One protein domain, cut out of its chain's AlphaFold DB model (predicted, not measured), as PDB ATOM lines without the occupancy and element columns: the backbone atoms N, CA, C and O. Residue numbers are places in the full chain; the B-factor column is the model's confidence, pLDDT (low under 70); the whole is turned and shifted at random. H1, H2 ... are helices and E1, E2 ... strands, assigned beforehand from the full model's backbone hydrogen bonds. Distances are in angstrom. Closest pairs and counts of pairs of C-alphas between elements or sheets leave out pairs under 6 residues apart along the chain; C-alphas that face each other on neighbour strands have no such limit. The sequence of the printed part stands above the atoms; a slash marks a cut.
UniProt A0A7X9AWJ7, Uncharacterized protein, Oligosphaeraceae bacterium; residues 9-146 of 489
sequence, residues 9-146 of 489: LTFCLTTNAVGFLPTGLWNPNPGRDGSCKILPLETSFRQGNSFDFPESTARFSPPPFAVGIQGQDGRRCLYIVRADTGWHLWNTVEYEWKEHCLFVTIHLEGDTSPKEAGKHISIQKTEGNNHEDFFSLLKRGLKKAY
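What this domain is: This is residues 9 to 146 of the 489 residues of an uncharacterized protein of Oligosphaeraceae bacterium (UniProt A0A7X9AWJ7). Two twisted sheets lie face to face as a sandwich: E3, E2, E5, E6 and E9 make the larger, E1, E8, E7 and E4 the smaller. The helix H3 covers the face of the larger sheet that is turned away from the smaller, over E6 and E9. The 138 printed residues have three named helices and nine named strands, in the order E1 H1 E2 E3 E4 E5 E6 E7 E8 H2 E9 H3; both sheets are antiparallel. The class is mixed, helices and strands, and the whole is compact, with a radius of gyration of the C-alphas of 14.2 A and spans of 44 by 32 by 30 A.

How they stand to each other: Begin with the larger sheet, strongly twisted, which runs E3, residues 38 to 40, E2, residues 22 to 26, E5, residues 66 to 71, E6, residues 76 to 83, and E9, residues 121 to 127. Look for N 25 and O 39 at 2.9 A in the hairpin of E2 and E3, N 23 and O 70 at 2.8 A between E2 and E5, N 67 and O 79 at 2.9 A in the hairpin of E5 and E6, and N 78 and O 126 at 2.9 A between E6 and E9, each within hydrogen-bond range. On one face is H3, residues 134 to 145, which makes two layers, a helix on one face of a sheet; its height over the sheet is 8.8 A. It runs slantwise to the strands, at 35 degrees to E6 on the local plane, and its closest C-alphas to E9 are Gly 141 and Thr 126, 5.6 A apart. The smaller sheet runs E1, residues 9 to 14, E8, residues 101 to 108, E7, residues 90 to 98, and E4, residues 44 to 48. Here N 11 and O 104 at 2.9 A between E1 and E8, N 94 and O 105 at 2.8 A in the hairpin of E7 and E8, and N 47 and O 93 at 2.9 A between E4 and E7 are each within hydrogen-bond range. In the sandwich, two sheets face to face, the facing parts are 9.2 A centre to centre and the strands of the one stand at 18 degrees to those of the other. H1, residues 15 to 18, only grazes both sheets; H2, residues 114 to 117, only grazes the smaller. Every O i to N i+4 pair of H3 is within hydrogen-bond range; H1 and H2 are too short for one.

Where its parts are: Find C-alpha 9 at (-26.544, -11.255, 31.261), where E1 begins. E6 is 23.0 A long, E7 22.9 A, E8 21.4 A and E9 19.7 A. H3 runs 15.8 A to C-alpha 145 at (-39.950, -23.475, 36.433).

The domain as a whole: The C-alphas of Asp 73 and Asp 111 are the two farthest apart, 43.9 A. The printed part has no cut; the links E2 to E3 and E4 to E5 are long. Confidence is low, under 70, at residues 51 to 52.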
ATOM      1  N   LEU A   9     -25.819 -10.482  32.265       93.69
ATOM      2  CA  LEU A   9     -26.544 -11.255  31.261       93.69
ATOM      3  C   LEU A   9     -27.904 -10.590  31.033       93.69
ATOM      4  O   LEU A   9     -28.758 -10.611  31.916       93.69
ATOM      5  N   THR A  10     -28.103 -10.014  29.848       95.75
ATOM      6  CA  THR A  10     -29.339  -9.297  29.509       95.75
ATOM      7  C   THR A  10     -30.138 -10.042  28.450       95.75
ATOM      8  O   THR A  10     -29.641 -10.332  27.358       95.75
ATOM      9  N   PHE A  11     -31.406 -10.296  28.759       95.81
ATOM     10  CA  PHE A  11     -32.410 -10.773  27.816       95.81
ATOM     11  C   PHE A  11     -33.254  -9.595  27.336       95.81
ATOM     12  O   PHE A  11     -33.632  -8.741  28.132       95.81
ATOM     13  N   CYS A  12     -33.564  -9.566  26.043       95.62
ATOM     14  CA  CYS A  12     -34.463  -8.588  25.441       95.62
ATOM     15  C   CYS A  12     -35.674  -9.334  24.873       95.62
ATOM     16  O   CYS A  12     -35.535 -10.171  23.979       95.62
ATOM     17  N   LEU A  13     -36.847  -9.076  25.446       93.94
ATOM     18  CA  LEU A  13     -38.106  -9.723  25.097       93.94
ATOM     19  C   LEU A  13     -38.980  -8.705  24.368       93.94
ATOM     20  O   LEU A  13     -39.516  -7.783  24.978       93.94
ATOM     21  N   THR A  14     -39.113  -8.868  23.057       92.62
ATOM     22  CA  THR A  14     -39.884  -7.948  22.215       92.62
ATOM     23  C   THR A  14     -41.383  -8.027  22.515       92.62
ATOM     24  O   THR A  14     -41.879  -9.039  23.015       92.62
ATOM     25  N   THR A  15     -42.146  -7.004  22.129       87.06
ATOM     26  CA  THR A  15     -43.623  -7.049  22.117       87.06
ATOM     27  C   THR A  15     -44.187  -8.296  21.428       87.06
ATOM     28  O   THR A  15     -45.158  -8.876  21.910       87.06
ATOM     29  N   ASN A  16     -43.549  -8.777  20.357       89.50
ATOM     30  CA  ASN A  16     -43.939 -10.031  19.703       89.50
ATOM     31  C   ASN A  16     -43.768 -11.245  20.631       89.50
ATOM     32  O   ASN A  16     -44.624 -12.127  20.646       89.50
ATOM     33  N   ALA A  17     -42.708 -11.282  21.445       89.81
ATOM     34  CA  ALA A  17     -42.523 -12.320  22.457       89.81
ATOM     35  C   ALA A  17     -43.551 -12.214  23.601       89.81
ATOM     36  O   ALA A  17     -43.914 -13.239  24.186       89.81
ATOM     37  N   VAL A  18     -44.043 -11.007  23.908       91.38
ATOM     38  CA  VAL A  18     -45.157 -10.769  24.849       91.38
ATOM     39  C   VAL A  18     -46.484 -11.265  24.274       91.38
ATOM     40  O   VAL A  18     -47.259 -11.888  24.996       91.38
ATOM     41  N   GLY A  19     -46.717 -11.091  22.973       91.69
ATOM     42  CA  GLY A  19     -47.920 -11.569  22.279       91.69
ATOM     43  C   GLY A  19     -49.146 -10.660  22.431       91.69
ATOM     44  O   GLY A  19     -50.239 -11.010  21.978       91.69
ATOM     45  N   PHE A  20     -48.985  -9.495  23.065       93.19
ATOM     46  CA  PHE A  20     -50.006  -8.458  23.208       93.19
ATOM     47  C   PHE A  20     -49.380  -7.089  23.479       93.19
ATOM     48  O   PHE A  20     -48.207  -7.007  23.842       93.19
ATOM     49  N   LEU A  21     -50.166  -6.018  23.308       92.19
ATOM     50  CA  LEU A  21     -49.745  -4.659  23.648       92.19
ATOM     51  C   LEU A  21     -49.803  -4.476  25.173       92.19
ATOM     52  O   LEU A  21     -50.901  -4.534  25.743       92.19
ATOM     53  N   PRO A  22     -48.661  -4.284  25.849       94.62
ATOM     54  CA  PRO A  22     -48.641  -4.172  27.293       94.62
ATOM     55  C   PRO A  22     -49.078  -2.778  27.757       94.62
ATOM     56  O   PRO A  22     -49.050  -1.813  26.996       94.62
ATOM     57  N   THR A  23     -49.481  -2.685  29.019       94.69
ATOM     58  CA  THR A  23     -49.908  -1.459  29.710       94.69
ATOM     59  C   THR A  23     -49.208  -1.241  31.037       94.69
ATOM     60  O   THR A  23     -49.240  -0.132  31.561       94.69
ATOM     61  N   GLY A  24     -48.572  -2.273  31.586       95.19
ATOM     62  CA  GLY A  24     -47.802  -2.134  32.808       95.19
ATOM     63  C   GLY A  24     -47.105  -3.415  33.232       95.19
ATOM     64  O   GLY A  24     -47.385  -4.507  32.722       95.19
ATOM     65  N   LEU A  25     -46.188  -3.247  34.177       95.62
ATOM     66  CA  LEU A  25     -45.389  -4.313  34.766       95.62
ATOM     67  C   LEU A  25     -45.872  -4.604  36.184       95.62
ATOM     68  O   LEU A  25     -46.236  -3.702  36.925       95.62
ATOM     69  N   TRP A  26     -45.847  -5.861  36.592       95.62
ATOM     70  CA  TRP A  26     -46.205  -6.277  37.941       95.62
ATOM     71  C   TRP A  26     -44.983  -6.837  38.663       95.62
ATOM     72  O   TRP A  26     -44.357  -7.789  38.185       95.62
ATOM     73  N   ASN A  27     -44.675  -6.265  39.828       93.38
ATOM     74  CA  ASN A  27     -43.651  -6.774  40.729       93.38
ATOM     75  C   ASN A  27     -44.303  -7.656  41.819       93.38
ATOM     76  O   ASN A  27     -45.080  -7.136  42.624       93.38
ATOM     77  N   PRO A  28     -43.990  -8.965  41.896       92.38
ATOM     78  CA  PRO A  28     -44.481  -9.837  42.962       92.38
ATOM     79  C   PRO A  28     -43.991  -9.451  44.361       92.38
ATOM     80  O   PRO A  28     -44.620  -9.852  45.334       92.38
ATOM     81  N   ASN A  29     -42.877  -8.724  44.488       88.56
ATOM     82  CA  ASN A  29     -42.371  -8.264  45.780       88.56
ATOM     83  C   ASN A  29     -42.988  -6.892  46.112       88.56
ATOM     84  O   ASN A  29     -42.803  -5.966  45.323       88.56
ATOM     85  N   PRO A  30     -43.731  -6.736  47.224       83.56
ATOM     86  CA  PRO A  30     -44.404  -5.479  47.531       83.56
ATOM     87  C   PRO A  30     -43.419  -4.332  47.789       83.56
ATOM     88  O   PRO A  30     -42.416  -4.488  48.497       83.56
ATOM     89  N   GLY A  31     -43.739  -3.154  47.251       78.69
ATOM     90  CA  GLY A  31     -42.981  -1.919  47.471       78.69
ATOM     91  C   GLY A  31     -43.216  -1.312  48.859       78.69
ATOM     92  O   GLY A  31     -43.945  -1.871  49.678       78.69
ATOM     93  N   ARG A  32     -42.614  -0.146  49.136       72.94
ATOM     94  CA  ARG A  32     -42.742   0.565  50.435       72.94
ATOM     95  C   ARG A  32     -44.175   0.884  50.851       72.94
ATOM     96  O   ARG A  32     -44.449   0.977  52.042       72.94
ATOM     97  N   ASP A  33     -45.073   1.072  49.890       73.50
ATOM     98  CA  ASP A  33     -46.493   1.315  50.162       73.50
ATOM     99  C   ASP A  33     -47.264   0.038  50.540       73.50
ATOM    100  O   ASP A  33     -48.469   0.081  50.772       73.50
ATOM    101  N   GLY A  34     -46.559  -1.094  50.593       72.75
ATOM    102  CA  GLY A  34     -47.082  -2.397  50.949       72.75
ATOM    103  C   GLY A  34     -47.921  -3.057  49.873       72.75
ATOM    104  O   GLY A  34     -48.602  -4.027  50.178       72.75
ATOM    105  N   SER A  35     -47.871  -2.574  48.631       77.38
ATOM    106  CA  SER A  35     -48.684  -3.094  47.535       77.38
ATOM    107  C   SER A  35     -47.853  -3.717  46.407       77.38
ATOM    108  O   SER A  35     -46.721  -3.317  46.137       77.38
ATOM    109  N   CYS A  36     -48.446  -4.692  45.711       82.81
ATOM    110  CA  CYS A  36     -47.949  -5.237  44.442       82.81
ATOM    111  C   CYS A  36     -48.723  -4.608  43.274       82.81
ATOM    112  O   CYS A  36     -49.508  -5.277  42.596       82.81
ATOM    113  N   LYS A  37     -48.574  -3.292  43.094       84.62
ATOM    114  CA  LYS A  37     -49.260  -2.536  42.036       84.62
ATOM    115  C   LYS A  37     -48.727  -2.878  40.648       84.62
ATOM    116  O   LYS A  37     -47.591  -3.320  40.477       84.62
ATOM    117  N   ILE A  38     -49.570  -2.620  39.651       90.31
ATOM    118  CA  ILE A  38     -49.135  -2.531  38.261       90.31
ATOM    119  C   ILE A  38     -48.415  -1.199  38.095       90.31
ATOM    120  O   ILE A  38     -49.008  -0.135  38.266       90.31
ATOM    121  N   LEU A  39     -47.128  -1.285  37.811       90.75
ATOM    122  CA  LEU A  39     -46.249  -0.168  37.540       90.75
ATOM    123  C   LEU A  39     -46.445   0.290  36.086       90.75
ATOM    124  O   LEU A  39     -46.609  -0.564  35.204       90.75
ATOM    125  N   PRO A  40     -46.411   1.607  35.814       91.69
ATOM    126  CA  PRO A  40     -46.355   2.133  34.451       91.69
ATOM    127  C   PRO A  40     -45.210   1.503  33.654       91.69
ATOM    128  O   PRO A  40     -44.175   1.163  34.231       91.69
ATOM    129  N   LEU A  41     -45.369   1.363  32.337       90.75
ATOM    130  CA  LEU A  41     -44.343   0.746  31.487       90.75
ATOM    131  C   LEU A  41     -43.022   1.507  31.498       90.75
ATOM    132  O   LEU A  41     -41.974   0.906  31.342       90.75
ATOM    133  N   GLU A  42     -43.042   2.810  31.724       86.31
ATOM    134  CA  GLU A  42     -41.834   3.629  31.787       86.31
ATOM    135  C   GLU A  42     -41.012   3.366  33.066       86.31
ATOM    136  O   GLU A  42     -39.959   3.966  33.267       86.31
ATOM    137  N   THR A  43     -41.488   2.479  33.946       85.00
ATOM    138  CA  THR A  43     -40.836   2.130  35.210       85.00
ATOM    139  C   THR A  43     -39.815   1.014  35.012       85.00
ATOM    140  O   THR A  43     -40.100  -0.008  34.382       85.00
ATOM    141  N   SER A  44     -38.652   1.156  35.644       90.31
ATOM    142  CA  SER A  44     -37.751   0.043  35.934       90.31
ATOM    143  C   SER A  44     -37.810  -0.308  37.418       90.31
ATOM    144  O   SER A  44     -38.082   0.543  38.265       90.31
ATOM    145  N   PHE A  45     -37.583  -1.575  37.750       91.62
ATOM    146  CA  PHE A  45     -37.462  -1.995  39.143       91.62
ATOM    147  C   PHE A  45     -36.481  -3.150  39.291       91.62
ATOM    148  O   PHE A  45     -36.207  -3.902  38.352       91.62
ATOM    149  N   ARG A  46     -35.960  -3.302  40.509       91.00
ATOM    150  CA  ARG A  46     -35.007  -4.353  40.860       91.00
ATOM    151  C   ARG A  46     -35.595  -5.297  41.891       91.00
ATOM    152  O   ARG A  46     -36.336  -4.902  42.787       91.00
ATOM    153  N   GLN A  47     -35.221  -6.559  41.760       92.00
ATOM    154  CA  GLN A  47     -35.432  -7.584  42.769       92.00
ATOM    155  C   GLN A  47     -34.073  -8.131  43.171       92.00
ATOM    156  O   GLN A  47     -33.227  -8.383  42.314       92.00
ATOM    157  N   GLY A  48     -33.868  -8.359  44.460       89.31
ATOM    158  CA  GLY A  48     -32.625  -8.943  44.925       89.31
ATOM    159  C   GLY A  48     -32.625  -9.276  46.401       89.31
ATOM    160  O   GLY A  48     -33.622  -9.086  47.094       89.31
ATOM    161  N   ASN A  49     -31.484  -9.787  46.850       86.56
ATOM    162  CA  ASN A  49     -31.266 -10.153  48.245       86.56
ATOM    163  C   ASN A  49     -31.073  -8.931  49.158       86.56
ATOM    164  O   ASN A  49     -31.292  -9.059  50.358       86.56
ATOM    165  N   SER A  50     -30.678  -7.771  48.618       74.88
ATOM    166  CA  SER A  50     -30.427  -6.542  49.382       74.88
ATOM    167  C   SER A  50     -31.676  -5.662  49.551       74.88
ATOM    168  O   SER A  50     -32.642  -5.752  48.795       74.88
ATOM    169  N   PHE A  51     -31.644  -4.771  50.548       66.94
ATOM    170  CA  PHE A  51     -32.769  -3.903  50.944       66.94
ATOM    171  C   PHE A  51     -32.767  -2.510  50.301       66.94
ATOM    172  O   PHE A  51     -33.449  -1.601  50.774       66.94
ATOM    173  N   ASP A  52     -32.002  -2.335  49.228       67.44
ATOM    174  CA  ASP A  52     -31.747  -1.015  48.641       67.44
ATOM    175  C   ASP A  52     -32.756  -0.604  47.577       67.44
ATOM    176  O   ASP A  52     -32.630   0.468  46.992       67.44
ATOM    177  N   PHE A  53     -33.769  -1.437  47.347       74.56
ATOM    178  CA  PHE A  53     -34.748  -1.248  46.288       74.56
ATOM    179  C   PHE A  53     -36.089  -0.824  46.904       74.56
ATOM    180  O   PHE A  53     -36.779  -1.654  47.506       74.56
ATOM    181  N   PRO A  54     -36.484   0.463  46.809       72.69
ATOM    182  CA  PRO A  54     -37.780   0.942  47.296       72.69
ATOM    183  C   PRO A  54     -38.981   0.170  46.729       72.69
ATOM    184  O   PRO A  54     -40.042   0.122  47.353       72.69
ATOM    185  N   GLU A  55     -38.802  -0.446  45.563       73.06
ATOM    186  CA  GLU A  55     -39.797  -1.220  44.830       73.06
ATOM    187  C   GLU A  55     -39.964  -2.646  45.382       73.06
ATOM    188  O   GLU A  55     -40.884  -3.342  44.969       73.06
ATOM    189  N   SER A  56     -39.096  -3.096  46.300       73.69
ATOM    190  CA  SER A  56     -39.038  -4.475  46.799       73.69
ATOM    191  C   SER A  56     -38.670  -4.503  48.290       73.69
ATOM    192  O   SER A  56     -37.501  -4.599  48.662       73.69
ATOM    193  N   THR A  57     -39.677  -4.445  49.164       73.94
ATOM    194  CA  THR A  57     -39.491  -4.238  50.613       73.94
ATOM    195  C   THR A  57     -39.883  -5.410  51.496       73.94
ATOM    196  O   THR A  57     -39.677  -5.330  52.706       73.94
ATOM    197  N   ALA A  58     -40.395  -6.518  50.945       73.69
ATOM    198  CA  ALA A  58     -40.751  -7.683  51.761       73.69
ATOM    199  C   ALA A  58     -39.552  -8.387  52.410       73.69
ATOM    200  O   ALA A  58     -39.750  -9.340  53.155       73.69
ATOM    201  N   ARG A  59     -38.323  -7.931  52.124       80.88
ATOM    202  CA  ARG A  59     -37.064  -8.447  52.685       80.88
ATOM    203  C   ARG A  59     -36.876  -9.960  52.512       80.88
ATOM    204  O   ARG A  59     -36.086 -10.574  53.217       80.88
ATOM    205  N   PHE A  60     -37.590 -10.567  51.564       90.56
ATOM    206  CA  PHE A  60     -37.383 -11.961  51.218       90.56
ATOM    207  C   PHE A  60     -36.088 -12.114  50.435       90.56
ATOM    208  O   PHE A  60     -35.946 -11.537  49.356       90.56
ATOM    209  N   SER A  61     -35.194 -12.949  50.948       91.50
ATOM    210  CA  SER A  61     -33.870 -13.150  50.373       91.50
ATOM    211  C   SER A  61     -33.645 -14.651  50.150       91.50
ATOM    212  O   SER A  61     -33.460 -15.379  51.129       91.50
ATOM    213  N   PRO A  62     -33.667 -15.159  48.901       93.56
ATOM    214  CA  PRO A  62     -34.084 -14.459  47.683       93.56
ATOM    215  C   PRO A  62     -35.600 -14.315  47.469       93.56
ATOM    216  O   PRO A  62     -36.379 -15.172  47.918       93.56
ATOM    217  N   PRO A  63     -36.012 -13.272  46.714       93.31
ATOM    218  CA  PRO A  63     -37.336 -13.175  46.103       93.31
ATOM    219  C   PRO A  63     -37.433 -14.139  44.902       93.31
ATOM    220  O   PRO A  63     -36.417 -14.688  44.487       93.31
ATOM    221  N   PRO A  64     -38.611 -14.356  44.285       93.88
ATOM    222  CA  PRO A  64     -38.769 -15.347  43.211       93.88
ATOM    223  C   PRO A  64     -38.156 -14.977  41.843       93.88
ATOM    224  O   PRO A  64     -38.256 -15.794  40.931       93.88
ATOM    225  N   PHE A  65     -37.567 -13.786  41.676       95.88
ATOM    226  CA  PHE A  65     -37.035 -13.271  40.400       95.88
ATOM    227  C   PHE A  65     -38.025 -13.405  39.230       95.88
ATOM    228  O   PHE A  65     -37.814 -14.163  38.277       95.88
ATOM    229  N   ALA A  66     -39.135 -12.669  39.311       96.69
ATOM    230  CA  ALA A  66     -40.205 -12.721  38.319       96.69
ATOM    231  C   ALA A  66     -40.849 -11.353  38.064       96.69
ATOM    232  O   ALA A  66     -40.932 -10.523  38.965       96.69
ATOM    233  N   VAL A  67     -41.374 -11.157  36.855       97.00
ATOM    234  CA  VAL A  67     -42.145  -9.974  36.453       97.00
ATOM    235  C   VAL A  67     -43.412 -10.397  35.718       97.00
ATOM    236  O   VAL A  67     -43.379 -11.260  34.836       97.00
ATOM    237  N   GLY A  68     -44.543  -9.811  36.096       97.00
ATOM    238  CA  GLY A  68     -45.785  -9.918  35.338       97.00
ATOM    239  C   GLY A  68     -45.904  -8.783  34.326       97.00
ATOM    240  O   GLY A  68     -45.405  -7.688  34.558       97.00
ATOM    241  N   ILE A  69     -46.582  -9.025  33.210       96.75
ATOM    242  CA  ILE A  69     -46.958  -7.992  32.244       96.75
ATOM    243  C   ILE A  69     -48.471  -8.030  32.083       96.75
ATOM    244  O   ILE A  69     -49.049  -9.105  31.904       96.75
ATOM    245  N   GLN A  70     -49.107  -6.862  32.145       95.94
ATOM    246  CA  GLN A  70     -50.530  -6.685  31.867       95.94
ATOM    247  C   GLN A  70     -50.729  -6.023  30.501       95.94
ATOM    248  O   GLN A  70     -49.929  -5.178  30.114       95.94
ATOM    249  N   GLY A  71     -51.771  -6.424  29.771       93.50
ATOM    250  CA  GLY A  71     -52.203  -5.826  28.506       93.50
ATOM    251  C   GLY A  71     -53.495  -5.012  28.626       93.50
ATOM    252  O   GLY A  71     -54.201  -5.083  29.636       93.50
ATOM    253  N   GLN A  72     -53.818  -4.248  27.575       85.38
ATOM    254  CA  GLN A  72     -55.023  -3.396  27.516       85.38
ATOM    255  C   GLN A  72     -56.334  -4.190  27.592       85.38
ATOM    256  O   GLN A  72     -57.311  -3.719  28.161       85.38
ATOM    257  N   ASP A  73     -56.350  -5.405  27.054       87.19
ATOM    258  CA  ASP A  73     -57.517  -6.293  26.997       87.19
ATOM    259  C   ASP A  73     -57.623  -7.240  28.204       87.19
ATOM    260  O   ASP A  73     -58.363  -8.222  28.181       87.19
ATOM    261  N   GLY A  74     -56.862  -6.965  29.267       87.31
ATOM    262  CA  GLY A  74     -56.830  -7.788  30.472       87.31
ATOM    263  C   GLY A  74     -55.977  -9.052  30.348       87.31
ATOM    264  O   GLY A  74     -55.862  -9.784  31.333       87.31
ATOM    265  N   ARG A  75     -55.336  -9.305  29.194       93.81
ATOM    266  CA  ARG A  75     -54.342 -10.380  29.077       93.81
ATOM    267  C   ARG A  75     -53.175 -10.140  30.026       93.81
ATOM    268  O   ARG A  75     -52.773  -9.007  30.298       93.81
ATOM    269  N   ARG A  76     -52.630 -11.241  30.535       96.81
ATOM    270  CA  ARG A  76     -51.489 -11.251  31.448       96.81
ATOM    271  C   ARG A  76     -50.503 -12.315  31.013       96.81
ATOM    272  O   ARG A  76     -50.901 -13.384  30.558       96.81
ATOM    273  N   CYS A  77     -49.223 -12.053  31.208       97.06
ATOM    274  CA  CYS A  77     -48.197 -13.084  31.156       97.06
ATOM    275  C   CYS A  77     -47.168 -12.848  32.260       97.06
ATOM    276  O   CYS A  77     -47.111 -11.780  32.867       97.06
ATOM    277  N   LEU A  78     -46.392 -13.882  32.561       97.94
ATOM    278  CA  LEU A  78     -45.365 -13.864  33.591       97.94
ATOM    279  C   LEU A  78     -44.051 -14.356  33.005       97.94
ATOM    280  O   LEU A  78     -44.018 -15.401  32.351       97.94
ATOM    281  N   TYR A  79     -42.977 -13.640  33.310       97.94
ATOM    282  CA  TYR A  79     -41.611 -14.024  33.000       97.94
ATOM    283  C   TYR A  79     -40.856 -14.312  34.297       97.94
ATOM    284  O   TYR A  79     -40.834 -13.486  35.206       97.94
ATOM    285  N   ILE A  80     -40.251 -15.494  34.382       98.00
ATOM    286  CA  ILE A  80     -39.452 -15.940  35.529       98.00
ATOM    287  C   ILE A  80     -38.011 -16.133  35.070       98.00
ATOM    288  O   ILE A  80     -37.778 -16.801  34.059       98.00
ATOM    289  N   VAL A  81     -37.053 -15.607  35.835       97.88
ATOM    290  CA  VAL A  81     -35.642 -15.967  35.673       97.88
ATOM    291  C   VAL A  81     -35.437 -17.361  36.253       97.88
ATOM    292  O   VAL A  81     -35.600 -17.598  37.452       97.88
ATOM    293  N   ARG A  82     -35.096 -18.312  35.388       96.06
ATOM    294  CA  ARG A  82     -34.806 -19.692  35.764       96.06
ATOM    295  C   ARG A  82     -33.336 -19.985  35.521       96.06
ATOM    296  O   ARG A  82     -32.811 -19.630  34.472       96.06
ATOM    297  N   ALA A  83     -32.720 -20.714  36.443       95.69
ATOM    298  CA  ALA A  83     -31.423 -21.336  36.222       95.69
ATOM    299  C   ALA A  83     -31.444 -22.827  36.565       95.69
ATOM    300  O   ALA A  83     -32.294 -23.290  37.335       95.69
ATOM    301  N   ASP A  84     -30.511 -23.566  35.975       95.00
ATOM    302  CA  ASP A  84     -30.157 -24.909  36.425       95.00
ATOM    303  C   ASP A  84     -29.585 -24.879  37.854       95.00
ATOM    304  O   ASP A  84     -29.070 -23.863  38.317       95.00
ATOM    305  N   THR A  85     -29.645 -26.011  38.558       92.56
ATOM    306  CA  THR A  85     -29.018 -26.162  39.881       92.56
ATOM    307  C   THR A  85     -27.528 -25.817  39.821       92.56
ATOM    308  O   THR A  85     -26.812 -26.333  38.960       92.56
ATOM    309  N   GLY A  86     -27.057 -24.982  40.748       92.50
ATOM    310  CA  GLY A  86     -25.672 -24.515  40.796       92.50
ATOM    311  C   GLY A  86     -25.398 -23.275  39.941       92.50
ATOM    312  O   GLY A  86     -24.237 -22.880  39.823       92.50
ATOM    313  N   TRP A  87     -26.427 -22.681  39.322       94.12
ATOM    314  CA  TRP A  87     -26.293 -21.541  38.414       94.12
ATOM    315  C   TRP A  87     -27.052 -20.287  38.854       94.12
ATOM    316  O   TRP A  87     -27.046 -19.306  38.110       94.12
ATOM    317  N   HIS A  88     -27.620 -20.248  40.066       94.94
ATOM    318  CA  HIS A  88     -28.170 -19.029  40.677       94.94
ATOM    319  C   HIS A  88     -27.060 -18.083  41.176       94.94
ATOM    320  O   HIS A  88     -27.005 -17.694  42.341       94.94
ATOM    321  N   LEU A  89     -26.141 -17.717  40.281       92.88
ATOM    322  CA  LEU A  89     -24.908 -16.965  40.550       92.88
ATOM    323  C   LEU A  89     -25.119 -15.443  40.492       92.88
ATOM    324  O   LEU A  89     -24.279 -14.704  39.986       92.88
ATOM    325  N   TRP A  90     -26.267 -14.970  40.968       93.12
ATOM    326  CA  TRP A  90     -26.616 -13.552  41.042       93.12
ATOM    327  C   TRP A  90     -27.277 -13.252  42.384       93.12
ATOM    328  O   TRP A  90     -27.828 -14.146  43.027       93.12
ATOM    329  N   ASN A  91     -27.264 -11.985  42.790       91.00
ATOM    330  CA  ASN A  91     -28.079 -11.495  43.906       91.00
ATOM    331  C   ASN A  91     -29.177 -10.529  43.459       91.00
ATOM    332  O   ASN A  91     -30.072 -10.246  44.249       91.00
ATOM    333  N   THR A  92     -29.095  -9.996  42.233       91.38
ATOM    334  CA  THR A  92     -29.985  -8.936  41.743       91.38
ATOM    335  C   THR A  92     -30.389  -9.181  40.292       91.38
ATOM    336  O   THR A  92     -29.558  -9.557  39.463       91.38
ATOM    337  N   VAL A  93     -31.659  -8.921  39.990       94.38
ATOM    338  CA  VAL A  93     -32.213  -8.850  38.636       94.38
ATOM    339  C   VAL A  93     -32.936  -7.516  38.476       94.38
ATOM    340  O   VAL A  93     -33.706  -7.111  39.346       94.38
ATOM    341  N   GLU A  94     -32.691  -6.848  37.357       94.38
ATOM    342  CA  GLU A  94     -33.339  -5.605  36.953       94.38
ATOM    343  C   GLU A  94     -34.307  -5.859  35.794       94.38
ATOM    344  O   GLU A  94     -33.994  -6.587  34.846       94.38
ATOM    345  N   TYR A  95     -35.485  -5.248  35.886       95.69
ATOM    346  CA  TYR A  95     -36.529  -5.286  34.874       95.69
ATOM    347  C   TYR A  95     -36.785  -3.866  34.386       95.69
ATOM    348  O   TYR A  95     -37.064  -2.977  35.188       95.69
ATOM    349  N   GLU A  96     -36.707  -3.656  33.078       95.50
ATOM    350  CA  GLU A  96     -36.920  -2.351  32.452       95.50
ATOM    351  C   GLU A  96     -37.696  -2.538  31.153       95.50
ATOM    352  O   GLU A  96     -37.326  -3.367  30.320       95.50
ATOM    353  N   TRP A  97     -38.760  -1.765  30.954       94.25
ATOM    354  CA  TRP A  97     -39.438  -1.716  29.667       94.25
ATOM    355  C   TRP A  97     -39.027  -0.457  28.902       94.25
ATOM    356  O   TRP A  97     -39.303   0.664  29.318       94.25
ATOM    357  N   LYS A  98     -38.367  -0.641  27.757       92.69
ATOM    358  CA  LYS A  98     -37.970   0.444  26.849       92.69
ATOM    359  C   LYS A  98     -37.914  -0.060  25.417       92.69
ATOM    360  O   LYS A  98     -37.788  -1.259  25.191       92.69
ATOM    361  N   GLU A  99     -38.025   0.844  24.445       88.12
ATOM    362  CA  GLU A  99     -37.885   0.505  23.016       88.12
ATOM    363  C   GLU A  99     -38.775  -0.686  22.586       88.12
ATOM    364  O   GLU A  99     -38.362  -1.567  21.835       88.12
ATOM    365  N   HIS A 100     -40.009  -0.739  23.105       90.06
ATOM    366  CA  HIS A 100     -40.969  -1.831  22.867       90.06
ATOM    367  C   HIS A 100     -40.468  -3.231  23.269       90.06
ATOM    368  O   HIS A 100     -40.906  -4.243  22.712       90.06
ATOM    369  N   CYS A 101     -39.564  -3.301  24.244       93.62
ATOM    370  CA  CYS A 101     -39.009  -4.539  24.759       93.62
ATOM    371  C   CYS A 101     -38.967  -4.527  26.290       93.62
ATOM    372  O   CYS A 101     -38.661  -3.509  26.909       93.62
ATOM    373  N   LEU A 102     -39.199  -5.690  26.898       95.88
ATOM    374  CA  LEU A 102     -38.812  -5.941  28.281       95.88
ATOM    375  C   LEU A 102     -37.348  -6.392  28.301       95.88
ATOM    376  O   LEU A 102     -37.010  -7.464  27.791       95.88
ATOM    377  N   PHE A 103     -36.493  -5.593  28.922       96.94
ATOM    378  CA  PHE A 103     -35.130  -5.958  29.271       96.94
ATOM    379  C   PHE A 103     -35.119  -6.620  30.647       96.94
ATOM    380  O   PHE A 103     -35.650  -6.080  31.618       96.94
ATOM    381  N   VAL A 104     -34.511  -7.803  30.720       97.38
ATOM    382  CA  VAL A 104     -34.244  -8.521  31.971       97.38
ATOM    383  C   VAL A 104     -32.736  -8.624  32.123       97.38
ATOM    384  O   VAL A 104     -32.098  -9.403  31.411       97.38
ATOM    385  N   THR A 105     -32.167  -7.826  33.019       96.06
ATOM    386  CA  THR A 105     -30.723  -7.763  33.260       96.06
ATOM    387  C   THR A 105     -30.387  -8.490  34.551       96.06
ATOM    388  O   THR A 105     -30.816  -8.104  35.634       96.06
ATOM    389  N   ILE A 106     -29.614  -9.563  34.434       95.31
ATOM    390  CA  ILE A 106     -29.143 -10.367  35.559       95.31
ATOM    391  C   ILE A 106     -27.717  -9.935  35.873       95.31
ATOM    392  O   ILE A 106     -26.836 -10.031  35.014       95.31
ATOM    393  N   HIS A 107     -27.495  -9.478  37.103       91.88
ATOM    394  CA  HIS A 107     -26.184  -9.044  37.573       91.88
ATOM    395  C   HIS A 107     -25.436 -10.243  38.156       91.88
ATOM    396  O   HIS A 107     -25.694 -10.650  39.292       91.88
ATOM    397  N   LEU A 108     -24.560 -10.848  37.352       90.88
ATOM    398  CA  LEU A 108     -23.799 -12.024  37.761       90.88
ATOM    399  C   LEU A 108     -22.723 -11.630  38.777       90.88
ATOM    400  O   LEU A 108     -22.101 -10.575  38.674       90.88
ATOM    401  N   GLU A 109     -22.500 -12.513  39.740       87.50
ATOM    402  CA  GLU A 109     -21.542 -12.338  40.825       87.50
ATOM    403  C   GLU A 109     -20.255 -13.125  40.537       87.50
ATOM    404  O   GLU A 109     -20.271 -14.208  39.938       87.50
ATOM    405  N   GLY A 110     -19.124 -12.597  40.999       82.19
ATOM    406  CA  GLY A 110     -17.823 -13.263  40.933       82.19
ATOM    407  C   GLY A 110     -17.248 -13.292  39.525       82.19
ATOM    408  O   GLY A 110     -17.555 -12.442  38.690       82.19
ATOM    409  N   ASP A 111     -16.413 -14.284  39.231       81.38
ATOM    410  CA  ASP A 111     -15.797 -14.445  37.906       81.38
ATOM    411  C   ASP A 111     -16.718 -15.207  36.919       81.38
ATOM    412  O   ASP A 111     -16.261 -15.874  35.985       81.38
ATOM    413  N   THR A 112     -18.040 -15.124  37.120       84.88
ATOM    414  CA  THR A 112     -19.040 -15.815  36.298       84.88
ATOM    415  C   THR A 112     -19.103 -15.210  34.893       84.88
ATOM    416  O   THR A 112     -19.481 -14.057  34.706       84.88
ATOM    417  N   SER A 113     -18.782 -16.008  33.871       87.75
ATOM    418  CA  SER A 113     -18.875 -15.582  32.470       87.75
ATOM    419  C   SER A 113     -20.336 -15.479  32.009       87.75
ATOM    420  O   SER A 113     -21.042 -16.491  32.067       87.75
ATOM    421  N   PRO A 114     -20.783 -14.343  31.431       91.44
ATOM    422  CA  PRO A 114     -22.123 -14.230  30.848       91.44
ATOM    423  C   PRO A 114     -22.405 -15.265  29.753       91.44
ATOM    424  O   PRO A 114     -23.518 -15.778  29.650       91.44
ATOM    425  N   LYS A 115     -21.386 -15.620  28.955       91.50
ATOM    426  CA  LYS A 115     -21.506 -16.626  27.887       91.50
ATOM    427  C   LYS A 115     -21.776 -18.023  28.447       91.50
ATOM    428  O   LYS A 115     -22.568 -18.762  27.872       91.50
ATOM    429  N   GLU A 116     -21.109 -18.389  29.538       90.88
ATOM    430  CA  GLU A 116     -21.336 -19.681  30.193       90.88
ATOM    431  C   GLU A 116     -22.662 -19.683  30.957       90.88
ATOM    432  O   GLU A 116     -23.460 -20.598  30.779       90.88
ATOM    433  N   ALA A 117     -22.950 -18.623  31.717       92.25
ATOM    434  CA  ALA A 117     -24.209 -18.471  32.441       92.25
ATOM    435  C   ALA A 117     -25.428 -18.538  31.504       92.25
ATOM    436  O   ALA A 117     -26.409 -19.210  31.811       92.25
ATOM    437  N   GLY A 118     -25.346 -17.935  30.313       94.50
ATOM    438  CA  GLY A 118     -26.414 -17.967  29.309       94.50
ATOM    439  C   GLY A 118     -26.776 -19.362  28.776       94.50
ATOM    440  O   GLY A 118     -27.818 -19.502  28.145       94.50
ATOM    441  N   LYS A 119     -25.961 -20.397  29.028       95.75
ATOM    442  CA  LYS A 119     -26.304 -21.797  28.702       95.75
ATOM    443  C   LYS A 119     -27.224 -22.443  29.740       95.75
ATOM    444  O   LYS A 119     -27.884 -23.428  29.429       95.75
ATOM    445  N   HIS A 120     -27.239 -21.899  30.953       95.81
ATOM    446  CA  HIS A 120     -27.924 -22.461  32.119       95.81
ATOM    447  C   HIS A 120     -29.051 -21.572  32.637       95.81
ATOM    448  O   HIS A 120     -29.908 -22.036  33.385       95.81
ATOM    449  N   ILE A 121     -29.052 -20.299  32.243       96.50
ATOM    450  CA  ILE A 121     -30.060 -19.316  32.613       96.50
ATOM    451  C   ILE A 121     -31.010 -19.095  31.437       96.50
ATOM    452  O   ILE A 121     -30.589 -18.884  30.301       96.50
ATOM    453  N   SER A 122     -32.308 -19.107  31.718       96.19
ATOM    454  CA  SER A 122     -33.367 -18.862  30.740       96.19
ATOM    455  C   SER A 122     -34.476 -18.004  31.338       96.19
ATOM    456  O   SER A 122     -34.686 -17.993  32.553       96.19
ATOM    457  N   ILE A 123     -35.219 -17.304  30.479       97.19
ATOM    458  CA  ILE A 123     -36.447 -16.622  30.886       97.19
ATOM    459  C   ILE A 123     -37.644 -17.481  30.490       97.19
ATOM    460  O   ILE A 123     -37.929 -17.671  29.307       97.19
ATOM    461  N   GLN A 124     -38.363 -17.994  31.484       96.62
ATOM    462  CA  GLN A 124     -39.550 -18.806  31.252       96.62
ATOM    463  C   GLN A 124     -40.798 -17.926  31.190       96.62
ATOM    464  O   GLN A 124     -41.153 -17.287  32.181       96.62
ATOM    465  N   LYS A 125     -41.514 -17.974  30.063       97.25
ATOM    466  CA  LYS A 125     -42.834 -17.356  29.914       97.25
ATOM    467  C   LYS A 125     -43.945 -18.290  30.396       97.25
ATOM    468  O   LYS A 125     -43.934 -19.488  30.117       97.25
ATOM    469  N   THR A 126     -44.939 -17.736  31.081       97.62
ATOM    470  CA  THR A 126     -46.224 -18.390  31.355       97.62
ATOM    471  C   THR A 126     -47.357 -17.452  30.953       97.62
ATOM    472  O   THR A 126     -47.470 -16.362  31.504       97.62
ATOM    473  N   GLU A 127     -48.194 -17.877  30.007       97.19
ATOM    474  CA  GLU A 127     -49.408 -17.141  29.632       97.19
ATOM    475  C   GLU A 127     -50.459 -17.254  30.727       97.19
ATOM    476  O   GLU A 127     -50.650 -18.350  31.270       97.19
ATOM    477  N   GLY A 128     -51.126 -16.143  31.031       96.69
ATOM    478  CA  GLY A 128     -52.263 -16.070  31.940       96.69
ATOM    479  C   GLY A 128     -53.521 -16.680  31.340       96.69
ATOM    480  O   GLY A 128     -53.789 -16.542  30.147       96.69
ATOM    481  N   ASN A 129     -54.298 -17.353  32.180       95.00
ATOM    482  CA  ASN A 129     -55.647 -17.780  31.825       95.00
ATOM    483  C   ASN A 129     -56.626 -16.597  31.959       95.00
ATOM    484  O   ASN A 129     -56.330 -15.605  32.631       95.00
ATOM    485  N   ASN A 130     -57.819 -16.707  31.366       88.19
ATOM    486  CA  ASN A 130     -58.858 -15.681  31.501       88.19
ATOM    487  C   ASN A 130     -59.151 -15.383  32.981       88.19
ATOM    488  O   ASN A 130     -59.416 -16.299  33.758       88.19
ATOM    489  N   HIS A 131     -59.107 -14.099  33.345       86.06
ATOM    490  CA  HIS A 131     -59.341 -13.582  34.702       86.06
ATOM    491  C   HIS A 131     -58.382 -14.091  35.798       86.06
ATOM    492  O   HIS A 131     -58.612 -13.811  36.972       86.06
ATOM    493  N   GLU A 132     -57.294 -14.789  35.455       94.81
ATOM    494  CA  GLU A 132     -56.303 -15.251  36.434       94.81
ATOM    495  C   GLU A 132     -55.550 -14.056  37.039       94.81
ATOM    496  O   GLU A 132     -54.999 -13.217  36.318       94.81
ATOM    497  N   ASP A 133     -55.525 -13.959  38.369       94.81
ATOM    498  CA  ASP A 133     -54.721 -12.971  39.087       94.81
ATOM    499  C   ASP A 133     -53.215 -13.290  39.009       94.81
ATOM    500  O   ASP A 133     -52.796 -14.409  38.694       94.81
ATOM    501  N   PHE A 134     -52.379 -12.292  39.292       96.50
ATOM    502  CA  PHE A 134     -50.932 -12.442  39.166       96.50
ATOM    503  C   PHE A 134     -50.311 -13.417  40.177       96.50
ATOM    504  O   PHE A 134     -49.322 -14.061  39.830       96.50
ATOM    505  N   PHE A 135     -50.872 -13.598  41.378       96.19
ATOM    506  CA  PHE A 135     -50.358 -14.577  42.343       96.19
ATOM    507  C   PHE A 135     -50.690 -16.013  41.923       96.19
ATOM    508  O   PHE A 135     -49.830 -16.896  42.009       96.19
ATOM    509  N   SER A 136     -51.890 -16.249  41.395       96.31
ATOM    510  CA  SER A 136     -52.273 -17.527  40.781       96.31
ATOM    511  C   SER A 136     -51.376 -17.860  39.581       96.31
ATOM    512  O   SER A 136     -50.821 -18.965  39.498       96.31
ATOM    513  N   LEU A 137     -51.139 -16.872  38.712       97.50
ATOM    514  CA  LEU A 137     -50.219 -16.985  37.582       97.50
ATOM    515  C   LEU A 137     -48.775 -17.257  38.046       97.50
ATOM    516  O   LEU A 137     -48.114 -18.143  37.498       97.50
ATOM    517  N   LEU A 138     -48.299 -16.560  39.086       97.38
ATOM    518  CA  LEU A 138     -46.984 -16.761  39.703       97.38
ATOM    519  C   LEU A 138     -46.820 -18.189  40.217       97.38
ATOM    520  O   LEU A 138     -45.851 -18.865  39.865       97.38
ATOM    521  N   LYS A 139     -47.794 -18.685  40.986       96.44
ATOM    522  CA  LYS A 139     -47.803 -20.055  41.512       96.44
ATOM    523  C   LYS A 139     -47.689 -21.087  40.395       96.44
ATOM    524  O   LYS A 139     -46.880 -22.018  40.475       96.44
ATOM    525  N   ARG A 140     -48.473 -20.929  39.325       96.00
ATOM    526  CA  ARG A 140     -48.447 -21.839  38.171       96.00
ATOM    527  C   ARG A 140     -47.131 -21.748  37.398       96.00
ATOM    528  O   ARG A 140     -46.576 -22.789  37.039       96.00
ATOM    529  N   GLY A 141     -46.621 -20.540  37.170       96.69
ATOM    530  CA  GLY A 141     -45.345 -20.312  36.495       96.69
ATOM    531  C   GLY A 141     -44.167 -20.917  37.259       96.69
ATOM    532  O   GLY A 141     -43.373 -21.663  36.682       96.69
ATOM    533  N   LEU A 142     -44.092 -20.691  38.574       95.56
ATOM    534  CA  LEU A 142     -43.029 -21.234  39.422       95.56
ATOM    535  C   LEU A 142     -43.113 -22.752  39.564       95.56
ATOM    536  O   LEU A 142     -42.078 -23.409  39.556       95.56
ATOM    537  N   LYS A 143     -44.317 -23.338  39.611       94.00
ATOM    538  CA  LYS A 143     -44.480 -24.801  39.580       94.00
ATOM    539  C   LYS A 143     -43.904 -25.420  38.300       94.00
ATOM    540  O   LYS A 143     -43.382 -26.528  38.358       94.00
ATOM    541  N   LYS A 144     -43.991 -24.722  37.161       93.44
ATOM    542  CA  LYS A 144     -43.373 -25.154  35.896       93.44
ATOM    543  C   LYS A 144     -41.854 -24.950  35.898       93.44
ATOM    544  O   LYS A 144     -41.138 -25.841  35.456       93.44
ATOM    545  N   ALA A 145     -41.378 -23.811  36.410       93.69
ATOM    546  CA  ALA A 145     -39.950 -23.475  36.433       93.69
ATOM    547  C   ALA A 145     -39.152 -24.351  37.410       93.69
ATOM    548  O   ALA A 145     -38.044 -24.782  37.098       93.69
ATOM    549  N   TYR A 146     -39.745 -24.639  38.568       92.56
ATOM    550  CA  TYR A 146     -39.155 -25.399  39.665       92.56
ATOM    551  C   TYR A 146     -40.140 -26.493  40.111       92.56
ATOM    552  O   TYR A 146     -40.832 -26.348  41.133       92.56
TER     553      TYR A 146